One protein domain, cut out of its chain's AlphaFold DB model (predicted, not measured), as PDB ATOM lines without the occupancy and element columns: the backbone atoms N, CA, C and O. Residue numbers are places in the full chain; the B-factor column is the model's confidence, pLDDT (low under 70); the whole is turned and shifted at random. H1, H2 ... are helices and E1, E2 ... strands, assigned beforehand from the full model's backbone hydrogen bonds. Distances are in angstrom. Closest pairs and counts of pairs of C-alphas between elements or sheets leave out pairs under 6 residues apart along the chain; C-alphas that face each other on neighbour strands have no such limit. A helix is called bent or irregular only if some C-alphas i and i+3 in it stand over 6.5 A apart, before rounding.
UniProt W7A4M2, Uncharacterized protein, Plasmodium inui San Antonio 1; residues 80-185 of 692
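AT A GLANCE: This is residues 80 to 185 of the 692 residues of an uncharacterized protein of Plasmodium inui San Antonio 1 (UniProt W7A4M2). A long, narrow sheet of three strands, two of them (E1 and E3) long, bent and paired side by side, has the helix H1 packed along one face; the short strand E2 adds to the other side of E3. The long link of residues 114 to 129 loops out at one end of the long axis, and the short helix H3 lies off the sheet. The printed part has 106 residues, with three named helices and three named strands in the order E1 H1 H2 E2 H3 E3. The sheet runs E1 E3 E2, antiparallel throughout, and the class is mixed, helices and strands. The whole is only just compact, close to loose, with a radius of gyration of the C-alphas of 15.3 A, and elongated, spanning 47 by 28 by 21 A.

IN THESE COORDINATES: E1, residues 80 to 92, starts with C-alpha 80 at (275.626, 76.007, 119.933), is 36.0 A long and bends by 52 degrees at residue 89. H1, residues 94 to 107, is 19.9 A long and starts with C-alpha 94 at (258.545, 84.827, 145.367). H2 holds residues 110 to 113, E2 residues 130 to 134 over 13.2 A, and H3 residues 145 to 148. E3, residues 167 to 185, is 42.1 A long, bends by 78 degrees at residue 170 and ends with C-alpha 185 at (274.341, 75.185, 112.114).

HOW THE PARTS SIT: E1 and E3 are antiparallel at 165 degrees, with N 84 and O 179 at 2.9 A and N 90 and O 172 at 2.8 A. E3 and E2 are antiparallel at 156 degrees, with N 131 and O 180 at 2.8 A. H1 is on the sheet at a height of 5.1 A, two layers with the helix on one face. It is over E3 and, only just, E2, on which 3 of its C-alphas fall, and runs along the strands at 19 degrees to E3 on the local plane. The closest C-alphas of H1 and E3 are those of Asn 98 and Val 176, 5.6 A apart. E1, H1, H2 and E2 form a split strand-helix-strand unit, two strands running the same way with E3 between them; its crossover is right-handed. H2 only grazes the sheet, with residues 110 to 111. H3 is not on the sheet and is apart from H1. In H1 every O i to N i+4 pair is within hydrogen-bond range; H2 and H3 are too short for such a pair.

THE WHOLE: The two C-alphas farthest apart, of Glu 122 and Arg 168, are 48.4 A apart. The printed part has no cut. The links H2 to E2 and H3 to E3 are long. The mean pLDDT of the printed part is 81.2; residues 111 to 118, 139 to 143 and 162 to 163 are under 70.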
ATOM      1  N   ALA A  80     275.487  75.014 118.879       86.69
ATOM      2  CA  ALA A  80     275.626  76.007 119.933       86.69
ATOM      3  C   ALA A  80     274.351  76.044 120.779       86.69
ATOM      4  O   ALA A  80     273.267  75.750 120.276       86.69
ATOM      5  N   PHE A  81     274.470  76.441 122.042       87.12
ATOM      6  CA  PHE A  81     273.301  76.656 122.887       87.12
ATOM      7  C   PHE A  81     272.679  78.035 122.632       87.12
ATOM      8  O   PHE A  81     273.387  79.041 122.540       87.12
ATOM      9  N   SER A  82     271.352  78.065 122.513       86.94
ATOM     10  CA  SER A  82     270.526  79.275 122.562       86.94
ATOM     11  C   SER A  82     269.902  79.402 123.948       86.94
ATOM     12  O   SER A  82     269.617  78.390 124.596       86.94
ATOM     13  N   TYR A  83     269.686  80.636 124.395       88.50
ATOM     14  CA  TYR A  83     269.173  80.938 125.728       88.50
ATOM     15  C   TYR A  83     267.991  81.899 125.632       88.50
ATOM     16  O   TYR A  83     268.067  82.905 124.925       88.50
ATOM     17  N   LYS A  84     266.918  81.605 126.370       92.19
ATOM     18  CA  LYS A  84     265.741  82.465 126.495       92.19
ATOM     19  C   LYS A  84     265.471  82.786 127.959       92.19
ATOM     20  O   LYS A  84     265.269  81.885 128.764       92.19
ATOM     21  N   GLU A  85     265.442  84.073 128.269       93.19
ATOM     22  CA  GLU A  85     265.160  84.619 129.596       93.19
ATOM     23  C   GLU A  85     263.645  84.770 129.829       93.19
ATOM     24  O   GLU A  85     262.912  85.197 128.925       93.19
ATOM     25  N   PHE A  86     263.182  84.426 131.036       93.56
ATOM     26  CA  PHE A  86     261.791  84.549 131.478       93.56
ATOM     27  C   PHE A  86     261.715  85.416 132.729       93.56
ATOM     28  O   PHE A  86     262.139  85.011 133.813       93.56
ATOM     29  N   LEU A  87     261.147  86.608 132.555       92.19
ATOM     30  CA  LEU A  87     260.951  87.568 133.630       92.19
ATOM     31  C   LEU A  87     259.533  87.472 134.206       92.19
ATOM     32  O   LEU A  87     258.559  87.259 133.472       92.19
ATOM     33  N   GLU A  88     259.418  87.675 135.515       91.19
ATOM     34  CA  GLU A  88     258.144  87.878 136.204       91.19
ATOM     35  C   GLU A  88     258.095  89.239 136.890       91.19
ATOM     36  O   GLU A  88     259.101  89.754 137.374       91.19
ATOM     37  N   LEU A  89     256.887  89.802 136.936       87.00
ATOM     38  CA  LEU A  89     256.591  91.028 137.670       87.00
ATOM     39  C   LEU A  89     256.530  90.725 139.172       87.00
ATOM     40  O   LEU A  89     256.003  89.681 139.566       87.00
ATOM     41  N   GLY A  90     256.992  91.664 139.997       77.62
ATOM     42  CA  GLY A  90     257.009  91.618 141.461       77.62
ATOM     43  C   GLY A  90     255.626  91.714 142.113       77.62
ATOM     44  O   GLY A  90     255.379  92.592 142.939       77.62
ATOM     45  N   ILE A  91     254.703  90.829 141.736       78.88
ATOM     46  CA  ILE A  91     253.339  90.744 142.264       78.88
ATOM     47  C   ILE A  91     253.133  89.338 142.836       78.88
ATOM     48  O   ILE A  91     253.200  88.359 142.097       78.88
ATOM     49  N   GLY A  92     252.845  89.242 144.136       82.19
ATOM     50  CA  GLY A  92     252.608  87.965 144.829       82.19
ATOM     51  C   GLY A  92     253.822  87.494 145.633       82.19
ATOM     52  O   GLY A  92     254.707  88.297 145.950       82.19
ATOM     53  N   THR A  93     253.859  86.211 145.995       85.19
ATOM     54  CA  THR A  93     255.029  85.626 146.681       85.19
ATOM     55  C   THR A  93     256.167  85.341 145.699       85.19
ATOM     56  O   THR A  93     255.960  85.276 144.481       85.19
ATOM     57  N   ILE A  94     257.393  85.184 146.206       83.75
ATOM     58  CA  ILE A  94     258.545  84.827 145.367       83.75
ATOM     59  C   ILE A  94     258.352  83.424 144.801       83.75
ATOM     60  O   ILE A  94     258.639  83.202 143.626       83.75
ATOM     61  N   ASP A  95     257.795  82.509 145.589       84.31
ATOM     62  CA  ASP A  95     257.506  81.145 145.144       84.31
ATOM     63  C   ASP A  95     256.463  81.099 144.017       84.31
ATOM     64  O   ASP A  95     256.622  80.341 143.057       84.31
ATOM     65  N   GLU A  96     255.425  81.940 144.079       87.12
ATOM     66  CA  GLU A  96     254.434  82.078 143.004       87.12
ATOM     67  C   GLU A  96     255.073  82.598 141.711       87.12
ATOM     68  O   GLU A  96     254.799  82.071 140.628       87.12
ATOM     69  N   GLN A  97     255.950  83.598 141.819       87.56
ATOM     70  CA  GLN A  97     256.693  84.144 140.681       87.56
ATOM     71  C   GLN A  97     257.648  83.094 140.092       87.56
ATOM     72  O   GLN A  97     257.615  82.843 138.888       87.56
ATOM     73  N   ASN A  98     258.438  82.412 140.924       88.94
ATOM     74  CA  ASN A  98     259.371  81.365 140.497       88.94
ATOM     75  C   ASN A  98     258.641  80.220 139.781       88.94
ATOM     76  O   ASN A  98     259.063  79.790 138.706       88.94
ATOM     77  N   LYS A  99     257.509  79.760 140.333       90.62
ATOM     78  CA  LYS A  99     256.679  78.717 139.719       90.62
ATOM     79  C   LYS A  99     256.118  79.163 138.370       90.62
ATOM     80  O   LYS A  99     256.250  78.449 137.384       90.62
ATOM     81  N   LYS A 100     255.541  80.363 138.297       91.00
ATOM     82  CA  LYS A 100     254.972  80.900 137.053       91.00
ATOM     83  C   LYS A 100     256.033  81.093 135.968       91.00
ATOM     84  O   LYS A 100     255.788  80.767 134.806       91.00
ATOM     85  N   GLY A 101     257.219  81.568 136.345       91.19
ATOM     86  CA  GLY A 101     258.363  81.680 135.448       91.19
ATOM     87  C   GLY A 101     258.840  80.325 134.934       91.19
ATOM     88  O   GLY A 101     259.112  80.180 133.741       91.19
ATOM     89  N   LYS A 102     258.897  79.307 135.803       93.62
ATOM     90  CA  LYS A 102     259.185  77.920 135.411       93.62
ATOM     91  C   LYS A 102     258.133  77.375 134.443       93.62
ATOM     92  O   LYS A 102     258.509  76.897 133.378       93.62
ATOM     93  N   ASP A 103     256.845  77.537 134.734       93.94
ATOM     94  CA  ASP A 103     255.756  77.064 133.869       93.94
ATOM     95  C   ASP A 103     255.822  77.716 132.468       93.94
ATOM     96  O   ASP A 103     255.678  77.045 131.437       93.94
ATOM     97  N   LYS A 104     256.107  79.026 132.394       93.00
ATOM     98  CA  LYS A 104     256.344  79.732 131.116       93.00
ATOM     99  C   LYS A 104     257.580  79.215 130.384       93.00
ATOM    100  O   LYS A 104     257.569  79.083 129.162       93.00
ATOM    101  N   CYS A 105     258.648  78.940 131.120       93.94
ATOM    102  CA  CYS A 105     259.897  78.437 130.574       93.94
ATOM    103  C   CYS A 105     259.737  77.014 130.017       93.94
ATOM    104  O   CYS A 105     260.122  76.748 128.877       93.94
ATOM    105  N   GLU A 106     259.095  76.099 130.741       91.88
ATOM    106  CA  GLU A 106     258.829  74.733 130.276       91.88
ATOM    107  C   GLU A 106     257.929  74.718 129.032       91.88
ATOM    108  O   GLU A 106     258.239  74.018 128.065       91.88
ATOM    109  N   SER A 107     256.900  75.570 128.995       90.69
ATOM    110  CA  SER A 107     255.958  75.671 127.868       90.69
ATOM    111  C   SER A 107     256.488  76.412 126.630       90.69
ATOM    112  O   SER A 107     255.877  76.332 125.562       90.69
ATOM    113  N   TYR A 108     257.620  77.116 126.722       89.25
ATOM    114  CA  TYR A 108     258.176  77.864 125.591       89.25
ATOM    115  C   TYR A 108     258.790  76.959 124.516       89.25
ATOM    116  O   TYR A 108     259.723  76.206 124.782       89.25
ATOM    117  N   ASP A 109     258.344  77.086 123.270       83.38
ATOM    118  CA  ASP A 109     258.866  76.304 122.146       83.38
ATOM    119  C   ASP A 109     259.778  77.137 121.229       83.38
ATOM    120  O   ASP A 109     259.318  77.942 120.415       83.38
ATOM    121  N   PHE A 110     261.088  76.889 121.308       78.25
ATOM    122  CA  PHE A 110     262.094  77.536 120.459       78.25
ATOM    123  C   PHE A 110     261.808  77.398 118.954       78.25
ATOM    124  O   PHE A 110     262.093  78.318 118.183       78.25
ATOM    125  N   SER A 111     261.216  76.280 118.519       66.38
ATOM    126  CA  SER A 111     260.996  75.991 117.097       66.38
ATOM    127  C   SER A 111     259.910  76.869 116.462       66.38
ATOM    128  O   SER A 111     259.966  77.171 115.264       66.38
ATOM    129  N   THR A 112     258.951  77.324 117.271       66.44
ATOM    130  CA  THR A 112     257.828  78.162 116.837       66.44
ATOM    131  C   THR A 112     258.181  79.651 116.868       66.44
ATOM    132  O   THR A 112     257.795  80.389 115.960       66.44
ATOM    133  N   TYR A 113     258.946  80.101 117.869       61.38
ATOM    134  CA  TYR A 113     259.149  81.532 118.129       61.38
ATOM    135  C   TYR A 113     260.425  82.136 117.519       61.38
ATOM    136  O   TYR A 113     260.430  83.335 117.247       61.38
ATOM    137  N   GLU A 114     261.481  81.357 117.251       62.94
ATOM    138  CA  GLU A 114     262.760  81.912 116.758       62.94
ATOM    139  C   GLU A 114     262.970  81.799 115.232       62.94
ATOM    140  O   GLU A 114     264.005  82.220 114.727       62.94
ATOM    141  N   GLN A 115     262.008  81.270 114.459       52.44
ATOM    142  CA  GLN A 115     262.110  81.028 112.998       52.44
ATOM    143  C   GLN A 115     263.311  80.159 112.549       52.44
ATOM    144  O   GLN A 115     263.604  80.051 111.356       52.44
ATOM    145  N   ILE A 116     263.991  79.473 113.469       53.78
ATOM    146  CA  ILE A 116     265.144  78.612 113.173       53.78
ATOM    147  C   ILE A 116     264.648  77.179 112.953       53.78
ATOM    148  O   ILE A 116     264.815  76.305 113.799       53.78
ATOM    149  N   LYS A 117     264.016  76.901 111.809       58.56
ATOM    150  CA  LYS A 117     263.682  75.513 111.454       58.56
ATOM    151  C   LYS A 117     264.901  74.827 110.844       58.56
ATOM    152  O   LYS A 117     265.081  74.831 109.627       58.56
ATOM    153  N   VAL A 118     265.751  74.244 111.691       65.50
ATOM    154  CA  VAL A 118     266.673  73.190 111.239       65.50
ATOM    155  C   VAL A 118     265.817  71.986 110.848       65.50
ATOM    156  O   VAL A 118     264.931  71.614 111.617       65.50
ATOM    157  N   PRO A 119     266.025  71.376 109.673       72.19
ATOM    158  CA  PRO A 119     265.231  70.216 109.298       72.19
ATOM    159  C   PRO A 119     265.420  69.052 110.264       72.19
ATOM    160  O   PRO A 119     266.508  68.831 110.796       72.19
ATOM    161  N   THR A 120     264.321  68.349 110.508       78.88
ATOM    162  CA  THR A 120     264.256  67.245 111.458       78.88
ATOM    163  C   THR A 120     264.733  65.952 110.806       78.88
ATOM    164  O   THR A 120     264.279  65.587 109.718       78.88
ATOM    165  N   PHE A 121     265.626  65.250 111.490       81.56
ATOM    166  CA  PHE A 121     266.178  63.962 111.112       81.56
ATOM    167  C   PHE A 121     265.928  62.958 112.235       81.56
ATOM    168  O   PHE A 121     266.310  63.181 113.382       81.56
ATOM    169  N   GLU A 122     265.307  61.838 111.873       82.25
ATOM    170  CA  GLU A 122     265.014  60.732 112.783       82.25
ATOM    171  C   GLU A 122     266.294  60.159 113.415       82.25
ATOM    172  O   GLU A 122     267.234  59.782 112.695       82.25
ATOM    173  N   GLY A 123     266.306  60.082 114.748       79.94
ATOM    174  CA  GLY A 123     267.441  59.648 115.564       79.94
ATOM    175  C   GLY A 123     268.539  60.699 115.765       79.94
ATOM    176  O   GLY A 123     269.600  60.361 116.294       79.94
ATOM    177  N   PHE A 124     268.321  61.948 115.336       87.00
ATOM    178  CA  PHE A 124     269.273  63.049 115.511       87.00
ATOM    179  C   PHE A 124     268.666  64.242 116.268       87.00
ATOM    180  O   PHE A 124     269.128  64.567 117.356       87.00
ATOM    181  N   ASN A 125     267.631  64.882 115.719       85.81
ATOM    182  CA  ASN A 125     266.969  66.057 116.314       85.81
ATOM    183  C   ASN A 125     265.433  65.981 116.211       85.81
ATOM    184  O   ASN A 125     264.739  66.997 116.217       85.81
ATOM    185  N   ASP A 126     264.900  64.771 116.056       82.12
ATOM    186  CA  ASP A 126     263.471  64.457 116.128       82.12
ATOM    187  C   ASP A 126     262.893  64.612 117.534       82.12
ATOM    188  O   ASP A 126     261.707  64.910 117.677       82.12
ATOM    189  N   ILE A 127     263.742  64.504 118.555       85.81
ATOM    190  CA  ILE A 127     263.444  64.908 119.927       85.81
ATOM    191  C   ILE A 127     264.395  66.060 120.279       85.81
ATOM    192  O   ILE A 127     265.542  65.791 120.634       85.81
ATOM    193  N   PRO A 128     263.972  67.330 120.138       85.69
ATOM    194  CA  PRO A 128     264.866  68.465 120.320       85.69
ATOM    195  C   PRO A 128     265.278  68.636 121.784       85.69
ATOM    196  O   PRO A 128     264.446  68.541 122.692       85.69
ATOM    197  N   PHE A 129     266.549  68.961 122.022       88.38
ATOM    198  CA  PHE A 129     267.023  69.253 123.374       88.38
ATOM    199  C   PHE A 129     266.606  70.658 123.828       88.38
ATOM    200  O   PHE A 129     266.977  71.671 123.225       88.38
ATOM    201  N   SER A 130     265.918  70.724 124.969       89.31
ATOM    202  CA  SER A 130     265.811  71.944 125.763       89.31
ATOM    203  C   SER A 130     265.672  71.627 127.248       89.31
ATOM    204  O   SER A 130     265.055  70.630 127.616       89.31
ATOM    205  N   ILE A 131     266.225  72.488 128.096       90.25
ATOM    206  CA  ILE A 131     266.137  72.395 129.552       90.25
ATOM    207  C   ILE A 131     265.777  73.764 130.127       90.25
ATOM    208  O   ILE A 131     266.260  74.794 129.649       90.25
ATOM    209  N   CYS A 132     264.902  73.778 131.129       91.75
ATOM    210  CA  CYS A 132     264.612  74.974 131.904       91.75
ATOM    211  C   CYS A 132     265.436  74.959 133.190       91.75
ATOM    212  O   CYS A 132     265.435  73.960 133.904       91.75
ATOM    213  N   CYS A 133     266.116  76.064 133.470       90.94
ATOM    214  CA  CYS A 133     266.837  76.298 134.710       90.94
ATOM    215  C   CYS A 133     266.132  77.434 135.446       90.94
ATOM    216  O   CYS A 133     266.071  78.550 134.922       90.94
ATOM    217  N   SER A 134     265.564  77.160 136.618       91.19
ATOM    218  CA  SER A 134     264.742  78.132 137.340       91.19
ATOM    219  C   SER A 134     265.101  78.244 138.814       91.19
ATOM    220  O   SER A 134     265.570  77.292 139.438       91.19
ATOM    221  N   CYS A 135     264.773  79.392 139.410       86.81
ATOM    222  CA  CYS A 135     264.844  79.580 140.859       86.81
ATOM    223  C   CYS A 135     263.978  78.575 141.643       86.81
ATOM    224  O   CYS A 135     264.210  78.360 142.829       86.81
ATOM    225  N   TYR A 136     262.984  77.954 140.997       85.69
ATOM    226  CA  TYR A 136     262.088  76.981 141.619       85.69
ATOM    227  C   TYR A 136     262.727  75.592 141.797       85.69
ATOM    228  O   TYR A 136     262.293  74.820 142.649       85.69
ATOM    229  N   ASP A 137     263.747  75.249 141.006       79.62
ATOM    230  CA  ASP A 137     264.284  73.882 140.958       79.62
ATOM    231  C   ASP A 137     265.202  73.536 142.143       79.62
ATOM    232  O   ASP A 137     265.404  72.360 142.440       79.62
ATOM    233  N   LEU A 138     265.756  74.542 142.834       73.19
ATOM    234  CA  LEU A 138     266.727  74.372 143.925       73.19
ATOM    235  C   LEU A 138     266.362  75.185 145.189       73.19
ATOM    236  O   LEU A 138     267.148  76.033 145.620       73.19
ATOM    237  N   PRO A 139     265.222  74.901 145.848       57.00
ATOM    238  CA  PRO A 139     264.708  75.705 146.967       57.00
ATOM    239  C   PRO A 139     265.547  75.638 148.262       57.00
ATOM    240  O   PRO A 139     265.281  76.375 149.207       57.00
ATOM    241  N   HIS A 140     266.552  74.756 148.342       54.19
ATOM    242  CA  HIS A 140     267.341  74.493 149.561       54.19
ATOM    243  C   HIS A 140     268.863  74.540 149.343       54.19
ATOM    244  O   HIS A 140     269.621  73.887 150.063       54.19
ATOM    245  N   SER A 141     269.337  75.257 148.323       57.97
ATOM    246  CA  SER A 141     270.777  75.377 148.070       57.97
ATOM    247  C   SER A 141     271.457  76.308 149.093       57.97
ATOM    248  O   SER A 141     271.013  77.425 149.329       57.97
ATOM    249  N   ASN A 142     272.558  75.853 149.709       51.88
ATOM    250  CA  ASN A 142     273.336  76.622 150.704       51.88
ATOM    251  C   ASN A 142     274.243  77.716 150.078       51.88
ATOM    252  O   ASN A 142     275.088  78.282 150.770       51.88
ATOM    253  N   GLY A 143     274.105  77.995 148.777       60.94
ATOM    254  CA  GLY A 143     274.888  78.972 148.009       60.94
ATOM    255  C   GLY A 143     274.047  79.589 146.886       60.94
ATOM    256  O   GLY A 143     272.932  79.133 146.646       60.94
ATOM    257  N   SER A 144     274.554  80.626 146.209       70.56
ATOM    258  CA  SER A 144     273.814  81.285 145.122       70.56
ATOM    259  C   SER A 144     273.484  80.286 144.007       70.56
ATOM    260  O   SER A 144     274.372  79.578 143.529       70.56
ATOM    261  N   ILE A 145     272.227  80.244 143.550       77.06
ATOM    262  CA  ILE A 145     271.817  79.406 142.407       77.06
ATOM    263  C   ILE A 145     272.663  79.728 141.162       77.06
ATOM    264  O   ILE A 145     272.998  78.822 140.401       77.06
ATOM    265  N   ASN A 146     273.100  80.982 141.005       75.94
ATOM    266  CA  ASN A 146     273.974  81.401 139.905       75.94
ATOM    267  C   ASN A 146     275.382  80.785 139.983       75.94
ATOM    268  O   ASN A 146     275.981  80.515 138.947       75.94
ATOM    269  N   ASP A 147     275.889  80.485 141.185       77.31
ATOM    270  CA  ASP A 147     277.177  79.791 141.359       77.31
ATOM    271  C   ASP A 147     277.062  78.290 141.042       77.31
ATOM    272  O   ASP A 147     278.043  77.632 140.670       77.31
ATOM    273  N   LEU A 148     275.856  77.734 141.199       78.81
ATOM    274  CA  LEU A 148     275.553  76.340 140.891       78.81
ATOM    275  C   LEU A 148     275.282  76.135 139.403       78.81
ATOM    276  O   LEU A 148     275.695  75.113 138.861       78.81
ATOM    277  N   TYR A 149     274.627  77.082 138.730       85.06
ATOM    278  CA  TYR A 149     274.269  76.970 137.317       85.06
ATOM    279  C   TYR A 149     275.411  77.316 136.358       85.06
ATOM    280  O   TYR A 149     275.345  78.261 135.574       85.06
ATOM    281  N   LYS A 150     276.459  76.485 136.355       79.38
ATOM    282  CA  LYS A 150     277.657  76.695 135.521       79.38
ATOM    283  C   LYS A 150     277.400  76.579 134.016       79.38
ATOM    284  O   LYS A 150     278.239  76.996 133.222       79.38
ATOM    285  N   ALA A 151     276.268  76.001 133.618       76.00
ATOM    286  CA  ALA A 151     275.884  75.816 132.220       76.00
ATOM    287  C   ALA A 151     275.208  77.054 131.586       76.00
ATOM    288  O   ALA A 151     274.936  77.063 130.374       76.00
ATOM    289  N   ILE A 152     274.908  78.080 132.392       83.00
ATOM    290  CA  ILE A 152     274.323  79.352 131.962       83.00
ATOM    291  C   ILE A 152     275.451  80.393 131.812       83.00
ATOM    292  O   ILE A 152     276.342  80.460 132.658       83.00
ATOM    293  N   PRO A 153     275.457  81.216 130.744       83.56
ATOM    294  CA  PRO A 153     276.434  82.286 130.593       83.56
ATOM    295  C   PRO A 153     276.395  83.243 131.788       83.56
ATOM    296  O   PRO A 153     275.327  83.733 132.126       83.56
ATOM    297  N   GLN A 154     277.559  83.604 132.340       79.88
ATOM    298  CA  GLN A 154     277.679  84.481 133.523       79.88
ATOM    299  C   GLN A 154     276.951  85.829 133.403       79.88
ATOM    300  O   GLN A 154     276.605  86.436 134.400       79.88
ATOM    301  N   LYS A 155     276.708  86.308 132.179       84.56
ATOM    302  CA  LYS A 155     275.941  87.538 131.930       84.56
ATOM    303  C   LYS A 155     274.433  87.407 132.210       84.56
ATOM    304  O   LYS A 155     273.741  88.416 132.165       84.56
ATOM    305  N   ILE A 156     273.925  86.186 132.383       86.25
ATOM    306  CA  ILE A 156     272.515  85.872 132.629       86.25
ATOM    307  C   ILE A 156     272.409  85.387 134.078       86.25
ATOM    308  O   ILE A 156     272.624  84.209 134.358       86.25
ATOM    309  N   GLU A 157     272.102  86.301 134.994       85.25
ATOM    310  CA  GLU A 157     271.994  86.009 136.427       85.25
ATOM    311  C   GLU A 157     270.523  85.887 136.834       85.25
ATOM    312  O   GLU A 157     269.739  86.822 136.661       85.25
ATOM    313  N   LEU A 158     270.141  84.726 137.374       87.06
ATOM    314  CA  LEU A 158     268.811  84.522 137.934       87.06
ATOM    315  C   LEU A 158     268.693  85.271 139.265       87.06
ATOM    316  O   LEU A 158     269.545  85.140 140.147       87.06
ATOM    317  N   ASP A 159     267.611  86.019 139.439       86.69
ATOM    318  CA  ASP A 159     267.301  86.679 140.700       86.69
ATOM    319  C   ASP A 159     266.514  85.719 141.602       86.69
ATOM    320  O   ASP A 159     265.280  85.683 141.572       86.69
ATOM    321  N   CYS A 160     267.241  84.925 142.397       80.00
ATOM    322  CA  CYS A 160     266.688  83.923 143.312       80.00
ATOM    323  C   CYS A 160     266.970  84.267 144.794       80.00
ATOM    324  O   CYS A 160     267.903  83.716 145.387       80.00
ATOM    325  N   PRO A 161     266.189  85.157 145.434       76.56
ATOM    326  CA  PRO A 161     266.313  85.453 146.856       76.56
ATOM    327  C   PRO A 161     266.045  84.214 147.716       76.56
ATOM    328  O   PRO A 161     265.134  83.439 147.437       76.56
ATOM    329  N   ALA A 162     266.812  84.060 148.797       66.69
ATOM    330  CA  ALA A 162     266.718  82.907 149.698       66.69
ATOM    331  C   ALA A 162     265.494  82.934 150.635       66.69
ATOM    332  O   ALA A 162     265.151  81.919 151.236       66.69
ATOM    333  N   THR A 163     264.857  84.093 150.807       69.81
ATOM    334  CA  THR A 163     263.707  84.280 151.702       69.81
ATOM    335  C   THR A 163     262.462  84.601 150.896       69.81
ATOM    336  O   THR A 163     262.462  85.602 150.182       69.81
ATOM    337  N   ASP A 164     261.396  83.816 151.059       74.06
ATOM    338  CA  ASP A 164     260.106  84.124 150.443       74.06
ATOM    339  C   ASP A 164     259.502  85.383 151.084       74.06
ATOM    340  O   ASP A 164     259.215  85.432 152.284       74.06
ATOM    341  N   THR A 165     259.353  86.435 150.284       74.12
ATOM    342  CA  THR A 165     258.794  87.723 150.710       74.12
ATOM    343  C   THR A 165     257.743  88.186 149.718       74.12
ATOM    344  O   THR A 165     257.930  88.075 148.511       74.12
ATOM    345  N   ILE A 166     256.650  88.770 150.203       73.88
ATOM    346  CA  ILE A 166     255.631  89.329 149.311       73.88
ATOM    347  C   ILE A 166     256.181  90.603 148.664       73.88
ATOM    348  O   ILE A 166     256.415  91.597 149.356       73.88
ATOM    349  N   ILE A 167     256.323  90.589 147.340       73.38
ATOM    350  CA  ILE A 167     256.674  91.771 146.546       73.38
ATOM    351  C   ILE A 167     255.362  92.393 146.044       73.38
ATOM    352  O   ILE A 167     254.430  91.688 145.646       73.38
ATOM    353  N   ARG A 168     255.245  93.722 146.143       72.50
ATOM    354  CA  ARG A 168     254.052  94.483 145.718       72.50
ATOM    355  C   ARG A 168     254.373  95.580 144.703       72.50
ATOM    356  O   ARG A 168     253.538  96.456 144.489       72.50
ATOM    357  N   ASP A 169     255.567  95.549 144.120       77.44
ATOM    358  CA  ASP A 169     255.988  96.513 143.109       77.44
ATOM    359  C   ASP A 169     255.840  95.903 141.704       77.44
ATOM    360  O   ASP A 169     256.657  95.075 141.299       77.44
ATOM    361  N   PRO A 170     254.806  96.296 140.938       71.50
ATOM    362  CA  PRO A 170     254.598  95.797 139.585       71.50
ATOM    363  C   PRO A 170     255.628  96.331 138.579       71.50
ATOM    364  O   PRO A 170     255.643  95.844 137.453       71.50
ATOM    365  N   LEU A 171     256.449  97.327 138.935       78.00
ATOM    366  CA  LEU A 171     257.532  97.837 138.084       78.00
ATOM    367  C   LEU A 171     258.835  97.046 138.256       78.00
ATOM    368  O   LEU A 171     259.748  97.192 137.444       78.00
ATOM    369  N   GLN A 172     258.928  96.217 139.296       81.38
ATOM    370  CA  GLN A 172     260.075  95.353 139.520       81.38
ATOM    371  C   GLN A 172     259.928  94.076 138.682       81.38
ATOM    372  O   GLN A 172     259.015  93.284 138.903       81.38
ATOM    373  N   GLU A 173     260.843  93.864 137.736       85.38
ATOM    374  CA  GLU A 173     260.963  92.619 136.974       85.38
ATOM    375  C   GLU A 173     262.122  91.782 137.508       85.38
ATOM    376  O   GLU A 173     263.201  92.302 137.800       85.38
ATOM    377  N   ARG A 174     261.898  90.475 137.629       87.94
ATOM    378  CA  ARG A 174     262.889  89.521 138.127       87.94
ATOM    379  C   ARG A 174     263.093  88.418 137.107       87.94
ATOM    380  O   ARG A 174     262.124  87.801 136.664       87.94
ATOM    381  N   LEU A 175     264.344  88.162 136.736       89.69
ATOM    382  CA  LEU A 175     264.699  87.031 135.886       89.69
ATOM    383  C   LEU A 175     264.672  85.754 136.729       89.69
ATOM    384  O   LEU A 175     265.589  85.498 137.501       89.69
ATOM    385  N   VAL A 176     263.606  84.968 136.598       90.44
ATOM    386  CA  VAL A 176     263.347  83.818 137.485       90.44
ATOM    387  C   VAL A 176     263.661  82.470 136.838       90.44
ATOM    388  O   VAL A 176     263.912  81.491 137.544       90.44
ATOM    389  N   SER A 177     263.672  82.416 135.504       93.12
ATOM    390  CA  SER A 177     263.968  81.200 134.747       93.12
ATOM    391  C   SER A 177     264.682  81.512 133.438       93.12
ATOM    392  O   SER A 177     264.427  82.530 132.791       93.12
ATOM    393  N   VAL A 178     265.535  80.590 133.001       92.81
ATOM    394  CA  VAL A 178     266.207  80.623 131.701       92.81
ATOM    395  C   VAL A 178     266.030  79.270 131.030       92.81
ATOM    396  O   VAL A 178     266.318  78.231 131.620       92.81
ATOM    397  N   LYS A 179     265.586  79.269 129.772       91.81
ATOM    398  CA  LYS A 179     265.560  78.062 128.944       91.81
ATOM    399  C   LYS A 179     266.818  77.995 128.095       91.81
ATOM    400  O   LYS A 179     267.120  78.941 127.373       91.81
ATOM    401  N   LYS A 180     267.514  76.866 128.152       89.25
ATOM    402  CA  LYS A 180     268.658  76.514 127.305       89.25
ATOM    403  C   LYS A 180     268.184  75.510 126.257       89.25
ATOM    404  O   LYS A 180     267.533  74.530 126.609       89.25
ATOM    405  N   ALA A 181     268.501  75.727 124.986       88.19
ATOM    406  CA  ALA A 181     268.182  74.794 123.903       88.19
ATOM    407  C   ALA A 181     269.361  74.609 122.953       88.19
ATOM    408  O   ALA A 181     270.181  75.514 122.789       88.19
ATOM    409  N   LEU A 182     269.453  73.438 122.324       87.00
ATOM    410  CA  LEU A 182     270.508  73.163 121.355       87.00
ATOM    411  C   LEU A 182     270.105  73.658 119.965       87.00
ATOM    412  O   LEU A 182     268.993  73.433 119.494       87.00
ATOM    413  N   ARG A 183     271.038  74.325 119.287       84.38
ATOM    414  CA  ARG A 183     270.885  74.782 117.909       84.38
ATOM    415  C   ARG A 183     271.997  74.217 117.043       84.38
ATOM    416  O   ARG A 183     273.172  74.380 117.357       84.38
ATOM    417  N   HIS A 184     271.630  73.664 115.893       85.38
ATOM    418  CA  HIS A 184     272.583  73.202 114.885       85.38
ATOM    419  C   HIS A 184     272.742  74.201 113.737       85.38
ATOM    420  O   HIS A 184     271.786  74.857 113.315       85.38
ATOM    421  N   VAL A 185     273.957  74.290 113.206       82.12
ATOM    422  CA  VAL A 185     274.341  75.185 112.114       82.12
ATOM    423  C   VAL A 185     274.645  74.363 110.862       82.12
ATOM    424  O   VAL A 185     275.339  73.348 110.919       82.12
TER     425      VAL A 185